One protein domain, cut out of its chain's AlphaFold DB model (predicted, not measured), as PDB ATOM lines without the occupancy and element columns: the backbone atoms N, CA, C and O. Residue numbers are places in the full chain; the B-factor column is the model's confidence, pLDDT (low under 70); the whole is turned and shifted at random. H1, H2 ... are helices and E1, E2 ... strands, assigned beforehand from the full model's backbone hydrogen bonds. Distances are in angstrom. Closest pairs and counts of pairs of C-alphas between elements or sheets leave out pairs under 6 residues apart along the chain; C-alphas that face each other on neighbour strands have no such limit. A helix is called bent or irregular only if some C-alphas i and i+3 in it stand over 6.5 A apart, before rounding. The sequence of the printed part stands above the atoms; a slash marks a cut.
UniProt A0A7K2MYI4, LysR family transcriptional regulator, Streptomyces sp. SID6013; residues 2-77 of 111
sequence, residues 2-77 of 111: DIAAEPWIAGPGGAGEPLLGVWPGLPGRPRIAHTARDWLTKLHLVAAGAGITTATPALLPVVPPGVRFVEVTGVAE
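Overview. This is residues 2 to 77 of the 111 residues of the protein "LysR family transcriptional regulator" of Streptomyces sp. SID6013 (UniProt A0A7K2MYI4). Little regular structure is here: a rounded, mostly loop-built body holds a short two-strand ribbon, E1 beside E2, with helix H1 packed on E1. H2 is set off from these three. The printed part has 76 residues, 22 in named elements, in the order E1, E2, H1, H2; the sheet is parallel, the class mixed. It is compact, radius of gyration of the C-alphas 11.8 A, spanning 30 by 27 by 24 A.

Arrangement. Look at E1, residues 8 to 10, and E2, residues 32 to 35: they are parallel at 30 degrees, with N 10 and O 34 2.9 A apart, within hydrogen-bond range. H1, residues 39 to 47, touches E1, the closest C-alphas being Ile 9 and Lys 42, 6.5 A apart. E2 and H1 are near each other, with 5 pairs of C-alphas within 10 A. H2, residues 57 to 62, is apart from E1, E2 and H1. In H1 every O i to N i+4 pair is within hydrogen-bond range; in H2 0 of 2 are, and 2 of 3 O i to N i+3 pairs.

Along the chain. Find C-alpha 8 at (-13.233, 1.526, -34.565), where E1 begins; it runs 5.9 A, E2 7.3 A, H1 12.1 A. H2 runs 10.2 A to C-alpha 62 at (0.470, 0.666, -49.748) and is irregular: C-alphas 58 and 61 are 7.3 A apart.

Size, cuts and confidence. The farthest C-alphas, Gly 28 and Pro 61, are 32.8 A apart. The printed part has no cut; the E1 to E2 link, 21 residues, is long. Residues 13 to 18 have pLDDT under 70.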
ATOM      1  N   ASP A   2     -24.474   2.707 -41.445       87.75
ATOM      2  CA  ASP A   2     -23.776   1.409 -41.427       87.75
ATOM      3  C   ASP A   2     -22.469   1.379 -40.616       87.75
ATOM      4  O   ASP A   2     -22.239   0.467 -39.833       87.75
ATOM      5  N   ILE A   3     -21.636   2.416 -40.723       91.44
ATOM      6  CA  ILE A   3     -20.339   2.485 -40.026       91.44
ATOM      7  C   ILE A   3     -20.435   2.914 -38.547       91.44
ATOM      8  O   ILE A   3     -19.427   2.925 -37.837       91.44
ATOM      9  N   ALA A   4     -21.617   3.308 -38.062       90.38
ATOM     10  CA  ALA A   4     -21.777   3.854 -36.711       90.38
ATOM     11  C   ALA A   4     -21.645   2.782 -35.616       90.38
ATOM     12  O   ALA A   4     -21.126   3.070 -34.537       90.38
ATOM     13  N   ALA A   5     -22.082   1.549 -35.896       91.81
ATOM     14  CA  ALA A   5     -22.044   0.430 -34.948       91.81
ATOM     15  C   ALA A   5     -20.726  -0.373 -34.985       91.81
ATOM     16  O   ALA A   5     -20.480  -1.217 -34.115       91.81
ATOM     17  N   GLU A   6     -19.873  -0.116 -35.974       95.50
ATOM     18  CA  GLU A   6     -18.635  -0.861 -36.186       95.50
ATOM     19  C   GLU A   6     -17.611  -0.639 -35.054       95.50
ATOM     20  O   GLU A   6     -17.596   0.413 -34.405       95.50
ATOM     21  N   PRO A   7     -16.741  -1.624 -34.757       96.88
ATOM     22  CA  PRO A   7     -15.598  -1.401 -33.884       96.88
ATOM     23  C   PRO A   7     -14.553  -0.542 -34.606       96.88
ATOM     24  O   PRO A   7     -14.093  -0.875 -35.697       96.88
ATOM     25  N   TRP A   8     -14.156   0.562 -33.979       97.06
ATOM     26  CA  TRP A   8     -13.233   1.526 -34.565       97.06
ATOM     27  C   TRP A   8     -11.800   1.350 -34.073       97.06
ATOM     28  O   TRP A   8     -11.544   1.194 -32.875       97.06
ATOM     29  N   ILE A   9     -10.865   1.491 -35.009       97.25
ATOM     30  CA  ILE A   9      -9.441   1.698 -34.760       97.25
ATOM     31  C   ILE A   9      -9.153   3.187 -34.993       97.25
ATOM     32  O   ILE A   9      -9.116   3.651 -36.137       97.25
ATOM     33  N   ALA A  10      -8.964   3.955 -33.921       94.56
ATOM     34  CA  ALA A  10      -8.818   5.409 -33.990       94.56
ATOM     35  C   ALA A  10      -7.351   5.865 -33.884       94.56
ATOM     36  O   ALA A  10      -6.578   5.342 -33.081       94.56
ATOM     37  N   GLY A  11      -6.970   6.869 -34.676       89.31
ATOM     38  CA  GLY A  11      -5.828   7.729 -34.359       89.31
ATOM     39  C   GLY A  11      -6.201   8.804 -33.330       89.31
ATOM     40  O   GLY A  11      -7.393   8.997 -33.079       89.31
ATOM     41  N   PRO A  12      -5.230   9.544 -32.763       75.50
ATOM     42  CA  PRO A  12      -5.515  10.600 -31.789       75.50
ATOM     43  C   PRO A  12      -6.342  11.768 -32.364       75.50
ATOM     44  O   PRO A  12      -6.931  12.527 -31.602       75.50
ATOM     45  N   GLY A  13      -6.487  11.874 -33.693       64.06
ATOM     46  CA  GLY A  13      -7.592  12.591 -34.345       64.06
ATOM     47  C   GLY A  13      -7.585  14.118 -34.203       64.06
ATOM     48  O   GLY A  13      -8.561  14.759 -34.591       64.06
ATOM     49  N   GLY A  14      -6.510  14.710 -33.677       65.75
ATOM     50  CA  GLY A  14      -6.367  16.157 -33.528       65.75
ATOM     51  C   GLY A  14      -6.264  16.891 -34.869       65.75
ATOM     52  O   GLY A  14      -5.756  16.358 -35.854       65.75
ATOM     53  N   ALA A  15      -6.707  18.152 -34.908       59.47
ATOM     54  CA  ALA A  15      -6.729  18.987 -36.120       59.47
ATOM     55  C   ALA A  15      -5.348  19.200 -36.785       59.47
ATOM     56  O   ALA A  15      -5.290  19.583 -37.950       59.47
ATOM     57  N   GLY A  16      -4.250  18.933 -36.068       59.38
ATOM     58  CA  GLY A  16      -2.876  18.996 -36.580       59.38
ATOM     59  C   GLY A  16      -2.204  17.637 -36.792       59.38
ATOM     60  O   GLY A  16      -1.036  17.603 -37.174       59.38
ATOM     61  N   GLU A  17      -2.893  16.523 -36.537       67.94
ATOM     62  CA  GLU A  17      -2.296  15.197 -36.677       67.94
ATOM     63  C   GLU A  17      -2.579  14.585 -38.056       67.94
ATOM     64  O   GLU A  17      -3.722  14.599 -38.522       67.94
ATOM     65  N   PRO A  18      -1.566  13.988 -38.715       69.06
ATOM     66  CA  PRO A  18      -1.754  13.323 -40.005       69.06
ATOM     67  C   PRO A  18      -2.570  12.028 -39.882       69.06
ATOM     68  O   PRO A  18      -3.053  11.500 -40.885       69.06
ATOM     69  N   LEU A  19      -2.706  11.491 -38.666       82.75
ATOM     70  CA  LEU A  19      -3.414  10.251 -38.408       82.75
ATOM     71  C   LEU A  19      -4.892  10.515 -38.129       82.75
ATOM     72  O   LEU A  19      -5.256  11.217 -37.187       82.75
ATOM     73  N   LEU A  20      -5.755   9.901 -38.932       87.31
ATOM     74  CA  LEU A  20      -7.193  10.124 -38.823       87.31
ATOM     75  C   LEU A  20      -7.789   9.339 -37.648       87.31
ATOM     76  O   LEU A  20      -7.413   8.192 -37.388       87.31
ATOM     77  N   GLY A  21      -8.724   9.974 -36.945       89.38
ATOM     78  CA  GLY A  21      -9.545   9.343 -35.917       89.38
ATOM     79  C   GLY A  21     -10.657   8.484 -36.519       89.38
ATOM     80  O   GLY A  21     -10.528   7.930 -37.611       89.38
ATOM     81  N   VAL A  22     -11.764   8.387 -35.792       91.75
ATOM     82  CA  VAL A  22     -13.034   7.871 -36.322       91.75
ATOM     83  C   VAL A  22     -13.558   8.765 -37.449       91.75
ATOM     84  O   VAL A  22     -13.097   9.898 -37.607       91.75
ATOM     85  N   TRP A  23     -14.512   8.274 -38.243       89.44
ATOM     86  CA  TRP A  23     -15.166   9.124 -39.237       89.44
ATOM     87  C   TRP A  23     -15.830  10.328 -38.536       89.44
ATOM     88  O   TRP A  23     -16.479  10.147 -37.501       89.44
ATOM     89  N   PRO A  24     -15.624  11.561 -39.018       84.00
ATOM     90  CA  PRO A  24     -16.237  12.745 -38.424       84.00
ATOM     91  C   PRO A  24     -17.757  12.745 -38.629       84.00
ATOM     92  O   PRO A  24     -18.277  12.218 -39.606       84.00
ATOM     93  N   GLY A  25     -18.495  13.316 -37.677       82.69
ATOM     94  CA  GLY A  25     -19.955  13.423 -37.780       82.69
ATOM     95  C   GLY A  25     -20.727  12.114 -37.570       82.69
ATOM     96  O   GLY A  25     -21.919  12.069 -37.864       82.69
ATOM     97  N   LEU A  26     -20.092  11.055 -37.049       87.00
ATOM     98  CA  LEU A  26     -20.816   9.850 -36.633       87.00
ATOM     99  C   LEU A  26     -21.871  10.179 -35.561       87.00
ATOM    100  O   LEU A  26     -21.580  10.945 -34.637       87.00
ATOM    101  N   PRO A  27     -23.075   9.584 -35.638       85.31
ATOM    102  CA  PRO A  27     -24.088   9.766 -34.610       85.31
ATOM    103  C   PRO A  27     -23.665   9.085 -33.302       85.31
ATOM    104  O   PRO A  27     -23.164   7.960 -33.292       85.31
ATOM    105  N   GLY A  28     -23.922   9.752 -32.177       86.56
ATOM    106  CA  GLY A  28     -23.648   9.209 -30.848       86.56
ATOM    107  C   GLY A  28     -22.155   9.069 -30.530       86.56
ATOM    108  O   GLY A  28     -21.307   9.782 -31.064       86.56
ATOM    109  N   ARG A  29     -21.829   8.169 -29.593       89.19
ATOM    110  CA  ARG A  29     -20.445   7.906 -29.184       89.19
ATOM    111  C   ARG A  29     -19.921   6.664 -29.917       89.19
ATOM    112  O   ARG A  29     -20.433   5.577 -29.656       89.19
ATOM    113  N   PRO A  30     -18.893   6.785 -30.772       91.69
ATOM    114  CA  PRO A  30     -18.356   5.647 -31.509       91.69
ATOM    115  C   PRO A  30     -17.690   4.638 -30.567       91.69
ATOM    116  O   PRO A  30     -17.037   5.011 -29.585       91.69
ATOM    117  N   ARG A  31     -17.815   3.346 -30.888       95.06
ATOM    118  CA  ARG A  31     -17.152   2.263 -30.156       95.06
ATOM    119  C   ARG A  31     -15.703   2.125 -30.618       95.06
ATOM    120  O   ARG A  31     -15.422   1.447 -31.600       95.06
ATOM    121  N   ILE A  32     -14.778   2.743 -29.893       95.31
ATOM    122  CA  ILE A  32     -13.338   2.630 -30.158       95.31
ATOM    123  C   ILE A  32     -12.816   1.341 -29.510       95.31
ATOM    124  O   ILE A  32     -12.692   1.272 -28.290       95.31
ATOM    125  N   ALA A  33     -12.529   0.326 -30.324       97.25
ATOM    126  CA  ALA A  33     -11.955  -0.943 -29.872       97.25
ATOM    127  C   ALA A  33     -10.433  -0.842 -29.690       97.25
ATOM    128  O   ALA A  33      -9.876  -1.416 -28.756       97.25
ATOM    129  N   HIS A  34      -9.767  -0.071 -30.557       96.75
ATOM    130  CA  HIS A  34      -8.323   0.126 -30.518       96.75
ATOM    131  C   HIS A  34      -7.941   1.572 -30.820       96.75
ATOM    132  O   HIS A  34      -8.616   2.278 -31.571       96.75
ATOM    133  N   THR A  35      -6.800   1.989 -30.281       95.12
ATOM    134  CA  THR A  35      -6.123   3.220 -30.679       95.12
ATOM    135  C   THR A  35      -4.732   2.893 -31.206       95.12
ATOM    136  O   THR A  35      -4.062   1.985 -30.716       95.12
ATOM    137  N   ALA A  36      -4.297   3.615 -32.232       94.00
ATOM    138  CA  ALA A  36      -2.979   3.446 -32.833       94.00
ATOM    139  C   ALA A  36      -2.397   4.810 -33.201       94.00
ATOM    140  O   ALA A  36      -3.137   5.767 -33.420       94.00
ATOM    141  N   ARG A  37      -1.065   4.908 -33.244       91.19
ATOM    142  CA  ARG A  37      -0.337   6.176 -33.450       91.19
ATOM    143  C   ARG A  37       0.348   6.275 -34.810       91.19
ATOM    144  O   ARG A  37       1.005   7.269 -35.095       91.19
ATOM    145  N   ASP A  38       0.153   5.280 -35.664       90.50
ATOM    146  CA  ASP A  38       0.718   5.228 -37.002       90.50
ATOM    147  C   ASP A  38      -0.189   4.426 -37.949       90.50
ATOM    148  O   ASP A  38      -1.025   3.622 -37.524       90.50
ATOM    149  N   TRP A  39      -0.037   4.665 -39.252       92.25
ATOM    150  CA  TRP A  39      -0.850   4.015 -40.279       92.25
ATOM    151  C   TRP A  39      -0.571   2.523 -40.414       92.25
ATOM    152  O   TRP A  39      -1.502   1.765 -40.672       92.25
ATOM    153  N   LEU A  40       0.678   2.094 -40.223       92.25
ATOM    154  CA  LEU A  40       1.066   0.697 -40.381       92.25
ATOM    155  C   LEU A  40       0.305  -0.182 -39.384       92.25
ATOM    156  O   LEU A  40      -0.327  -1.160 -39.787       92.25
ATOM    157  N   THR A  41       0.296   0.216 -38.113       94.69
ATOM    158  CA  THR A  41      -0.445  -0.438 -37.033       94.69
ATOM    159  C   THR A  41      -1.943  -0.432 -37.316       94.69
ATOM    160  O   THR A  41      -2.586  -1.476 -37.220       94.69
ATOM    161  N   LYS A  42      -2.514   0.713 -37.724       95.69
ATOM    162  CA  LYS A  42      -3.946   0.794 -38.062       95.69
ATOM    163  C   LYS A  42      -4.324  -0.188 -39.169       95.69
ATOM    164  O   LYS A  42      -5.295  -0.922 -39.019       95.69
ATOM    165  N   LEU A  43      -3.562  -0.218 -40.260       95.12
ATOM    166  CA  LEU A  43      -3.857  -1.065 -41.415       95.12
ATOM    167  C   LEU A  43      -3.681  -2.555 -41.097       95.12
ATOM    168  O   LEU A  43      -4.485  -3.360 -41.558       95.12
ATOM    169  N   HIS A  44      -2.704  -2.929 -40.268       95.75
ATOM    170  CA  HIS A  44      -2.546  -4.322 -39.833       95.75
ATOM    171  C   HIS A  44      -3.647  -4.769 -38.865       95.75
ATOM    172  O   HIS A  44      -4.089  -5.911 -38.943       95.75
ATOM    173  N   LEU A  45      -4.150  -3.880 -38.001       97.06
ATOM    174  CA  LEU A  45      -5.320  -4.172 -37.165       97.06
ATOM    175  C   LEU A  45      -6.587  -4.377 -38.012       97.06
ATOM    176  O   LEU A  45      -7.352  -5.300 -37.741       97.06
ATOM    177  N   VAL A  46      -6.781  -3.576 -39.068       97.44
ATOM    178  CA  VAL A  46      -7.871  -3.795 -40.036       97.44
ATOM    179  C   VAL A  46      -7.691  -5.134 -40.758       97.44
ATOM    180  O   VAL A  46      -8.635  -5.914 -40.828       97.44
ATOM    181  N   ALA A  47      -6.482  -5.438 -41.245       97.25
ATOM    182  CA  ALA A  47      -6.182  -6.703 -41.922       97.25
ATOM    183  C   ALA A  47      -6.429  -7.930 -41.024       97.25
ATOM    184  O   ALA A  47      -6.845  -8.979 -41.509       97.25
ATOM    185  N   ALA A  48      -6.217  -7.789 -39.712       96.75
ATOM    186  CA  ALA A  48      -6.505  -8.812 -38.708       96.75
ATOM    187  C   ALA A  48      -7.995  -8.902 -38.313       96.75
ATOM    188  O   ALA A  48      -8.352  -9.722 -37.470       96.75
ATOM    189  N   GLY A  49      -8.867  -8.062 -38.882       96.56
ATOM    190  CA  GLY A  49     -10.300  -8.046 -38.578       96.56
ATOM    191  C   GLY A  49     -10.659  -7.392 -37.241       96.56
ATOM    192  O   GLY A  49     -11.765  -7.593 -36.747       96.56
ATOM    193  N   ALA A  50      -9.760  -6.602 -36.643       97.25
ATOM    194  CA  ALA A  50     -10.000  -5.956 -35.348       97.25
ATOM    195  C   ALA A  50     -11.003  -4.783 -35.418       97.25
ATOM    196  O   ALA A  50     -11.457  -4.283 -34.387       97.25
ATOM    197  N   GLY A  51     -11.339  -4.329 -36.627       96.81
ATOM    198  CA  GLY A  51     -12.346  -3.305 -36.877       96.81
ATOM    199  C   GLY A  51     -12.060  -2.475 -38.120       96.81
ATOM    200  O   GLY A  51     -11.265  -2.868 -38.975       96.81
ATOM    201  N   ILE A  52     -12.702  -1.312 -38.202       97.00
ATOM    202  CA  ILE A  52     -12.566  -0.371 -39.319       97.00
ATOM    203  C   ILE A  52     -11.793   0.880 -38.915       97.00
ATOM    204  O   ILE A  52     -11.631   1.204 -37.735       97.00
ATOM    205  N   THR A  53     -11.326   1.624 -39.914       95.31
ATOM    206  CA  THR A  53     -10.700   2.918 -39.676       95.31
ATOM    207  C   THR A  53     -10.936   3.904 -40.806       95.31
ATOM    208  O   THR A  53     -11.064   3.514 -41.963       95.31
ATOM    209  N   THR A  54     -10.924   5.194 -40.475       92.88
ATOM    210  CA  THR A  54     -10.854   6.257 -41.475       92.88
ATOM    211  C   THR A  54      -9.444   6.310 -42.043       92.88
ATOM    212  O   THR A  54      -8.458   6.360 -41.295       92.88
ATOM    213  N   ALA A  55      -9.350   6.331 -43.369       90.44
ATOM    214  CA  ALA A  55      -8.100   6.373 -44.110       90.44
ATOM    215  C   ALA A  55      -8.177   7.392 -45.252       90.44
ATOM    216  O   ALA A  55      -9.247   7.660 -45.790       90.44
ATOM    217  N   THR A  56      -7.029   7.964 -45.615       86.88
ATOM    218  CA  THR A  56      -6.911   8.828 -46.797       86.88
ATOM    219  C   THR A  56      -6.663   7.980 -48.051       86.88
ATOM    220  O   THR A  56      -5.882   7.025 -47.971       86.88
ATOM    221  N   PRO A  57      -7.233   8.337 -49.220       87.12
ATOM    222  CA  PRO A  57      -6.939   7.672 -50.493       87.12
ATOM    223  C   PRO A  57      -5.446   7.638 -50.850       87.12
ATOM    224  O   PRO A  57      -5.009   6.761 -51.590       87.12
ATOM    225  N   ALA A  58      -4.628   8.534 -50.284       85.12
ATOM    226  CA  ALA A  58      -3.175   8.531 -50.478       85.12
ATOM    227  C   ALA A  58      -2.485   7.230 -50.010       85.12
ATOM    228  O   ALA A  58      -1.347   6.972 -50.395       85.12
ATOM    229  N   LEU A  59      -3.157   6.407 -49.198       89.75
ATOM    230  CA  LEU A  59      -2.649   5.112 -48.738       89.75
ATOM    231  C   LEU A  59      -2.940   3.956 -49.704       89.75
ATOM    232  O   LEU A  59      -2.378   2.883 -49.506       89.75
ATOM    233  N   LEU A  60      -3.767   4.150 -50.742       91.25
ATOM    234  CA  LEU A  60      -4.133   3.101 -51.707       91.25
ATOM    235  C   LEU A  60      -2.932   2.318 -52.284       91.25
ATOM    236  O   LEU A  60      -3.034   1.096 -52.385       91.25
ATOM    237  N   PRO A  61      -1.778   2.942 -52.605       91.00
ATOM    238  CA  PRO A  61      -0.625   2.211 -53.135       91.00
ATOM    239  C   PRO A  61       0.061   1.267 -52.134       91.00
ATOM    240  O   PRO A  61       0.874   0.445 -52.545       91.00
ATOM    241  N   VAL A  62      -0.215   1.400 -50.831       90.44
ATOM    242  CA  VAL A  62       0.470   0.666 -49.748       90.44
ATOM    243  C   VAL A  62      -0.490  -0.174 -48.901       90.44
ATOM    244  O   VAL A  62      -0.184  -0.526 -47.762       90.44
ATOM    245  N   VAL A  63      -1.672  -0.482 -49.437       91.50
ATOM    246  CA  VAL A  63      -2.708  -1.238 -48.726       91.50
ATOM    247  C   VAL A  63      -2.274  -2.698 -48.537       91.50
ATOM    248  O   VAL A  63      -1.970  -3.368 -49.526       91.50
ATOM    249  N   PRO A  64      -2.256  -3.223 -47.295       92.50
ATOM    250  CA  PRO A  64      -1.951  -4.628 -47.053       92.50
ATOM    251  C   PRO A  64      -3.003  -5.567 -47.668       92.50
ATOM    252  O   PRO A  64      -4.179  -5.197 -47.765       92.50
ATOM    253  N   PRO A  65      -2.632  -6.814 -48.009       93.25
ATOM    254  CA  PRO A  65      -3.596  -7.832 -48.412       93.25
ATOM    255  C   PRO A  65      -4.729  -7.987 -47.386       93.25
ATOM    256  O   PRO A  65      -4.495  -7.979 -46.180       93.25
ATOM    257  N   GLY A  66      -5.963  -8.138 -47.871       91.44
ATOM    258  CA  GLY A  66      -7.152  -8.303 -47.026       91.44
ATOM    259  C   GLY A  66      -7.813  -6.997 -46.571       91.44
ATOM    260  O   GLY A  66      -8.951  -7.034 -46.111       91.44
ATOM    261  N   VAL A  67      -7.169  -5.842 -46.763       96.06
ATOM    262  CA  VAL A  67      -7.768  -4.530 -46.475       96.06
ATOM    263  C   VAL A  67      -8.500  -4.001 -47.709       96.06
ATOM    264  O   VAL A  67      -7.979  -4.045 -48.823       96.06
ATOM    265  N   ARG A  68      -9.711  -3.466 -47.514       94.50
ATOM    266  CA  ARG A  68     -10.489  -2.795 -48.567       94.50
ATOM    267  C   ARG A  68     -10.809  -1.363 -48.168       94.50
ATOM    268  O   ARG A  68     -11.140  -1.100 -47.016       94.50
ATOM    269  N   PHE A  69     -10.733  -0.464 -49.141       93.94
ATOM    270  CA  PHE A  69     -11.191   0.913 -49.002       93.94
ATOM    271  C   PHE A  69     -12.629   1.002 -49.497       93.94
ATOM    272  O   PHE A  69     -12.966   0.431 -50.534       93.94
ATOM    273  N   VAL A  70     -13.461   1.706 -48.739       91.94
ATOM    274  CA  VAL A  70     -14.863   1.960 -49.069       91.94
ATOM    275  C   VAL A  70     -15.095   3.457 -48.934       91.94
ATOM    276  O   VAL A  70     -14.675   4.065 -47.949       91.94
ATOM    277  N   GLU A  71     -15.721   4.049 -49.945       89.12
ATOM    278  CA  GLU A  71     -16.142   5.444 -49.906       89.12
ATOM    279  C   GLU A  71     -17.328   5.603 -48.950       89.12
ATOM    280  O   GLU A  71     -18.257   4.795 -48.953       89.12
ATOM    281  N   VAL A  72     -17.298   6.644 -48.119       87.50
ATOM    282  CA  VAL A  72     -18.406   6.960 -47.214       87.50
ATOM    283  C   VAL A  72     -19.303   7.991 -47.891       87.50
ATOM    284  O   VAL A  72     -18.896   9.127 -48.112       87.50
ATOM    285  N   THR A  73     -20.535   7.596 -48.198       86.56
ATOM    286  CA  THR A  73     -21.543   8.444 -48.849       86.56
ATOM    287  C   THR A  73     -22.602   8.934 -47.858       86.56
ATOM    288  O   THR A  73     -22.770   8.361 -46.783       86.56
ATOM    289  N   GLY A  74     -23.380   9.957 -48.234       83.06
ATOM    290  CA  GLY A  74     -24.508  10.442 -47.420       83.06
ATOM    291  C   GLY A  74     -24.092  11.225 -46.170       83.06
ATOM    292  O   GLY A  74     -24.861  11.339 -45.218       83.06
ATOM    293  N   VAL A  75     -22.871  11.752 -46.167       78.19
ATOM    294  CA  VAL A  75     -22.280  12.577 -45.107       78.19
ATOM    295  C   VAL A  75     -21.767  13.883 -45.712       78.19
ATOM    296  O   VAL A  75     -21.637  13.989 -46.931       78.19
ATOM    297  N   ALA A  76     -21.499  14.886 -44.872       74.25
ATOM    298  CA  ALA A  76     -20.847  16.111 -45.328       74.25
ATOM    299  C   ALA A  76     -19.486  15.783 -45.963       74.25
ATOM    300  O   ALA A  76     -18.801  14.855 -45.533       74.25
ATOM    301  N   GLU A  77     -19.112  16.544 -46.990       75.75
ATOM    302  CA  GLU A  77     -17.823  16.373 -47.647       75.75
ATOM    303  C   GLU A  77     -16.685  16.657 -46.660       75.75
ATOM    304  O   GLU A  77     -16.606  17.732 -46.061       75.75
TER     305      GLU A  77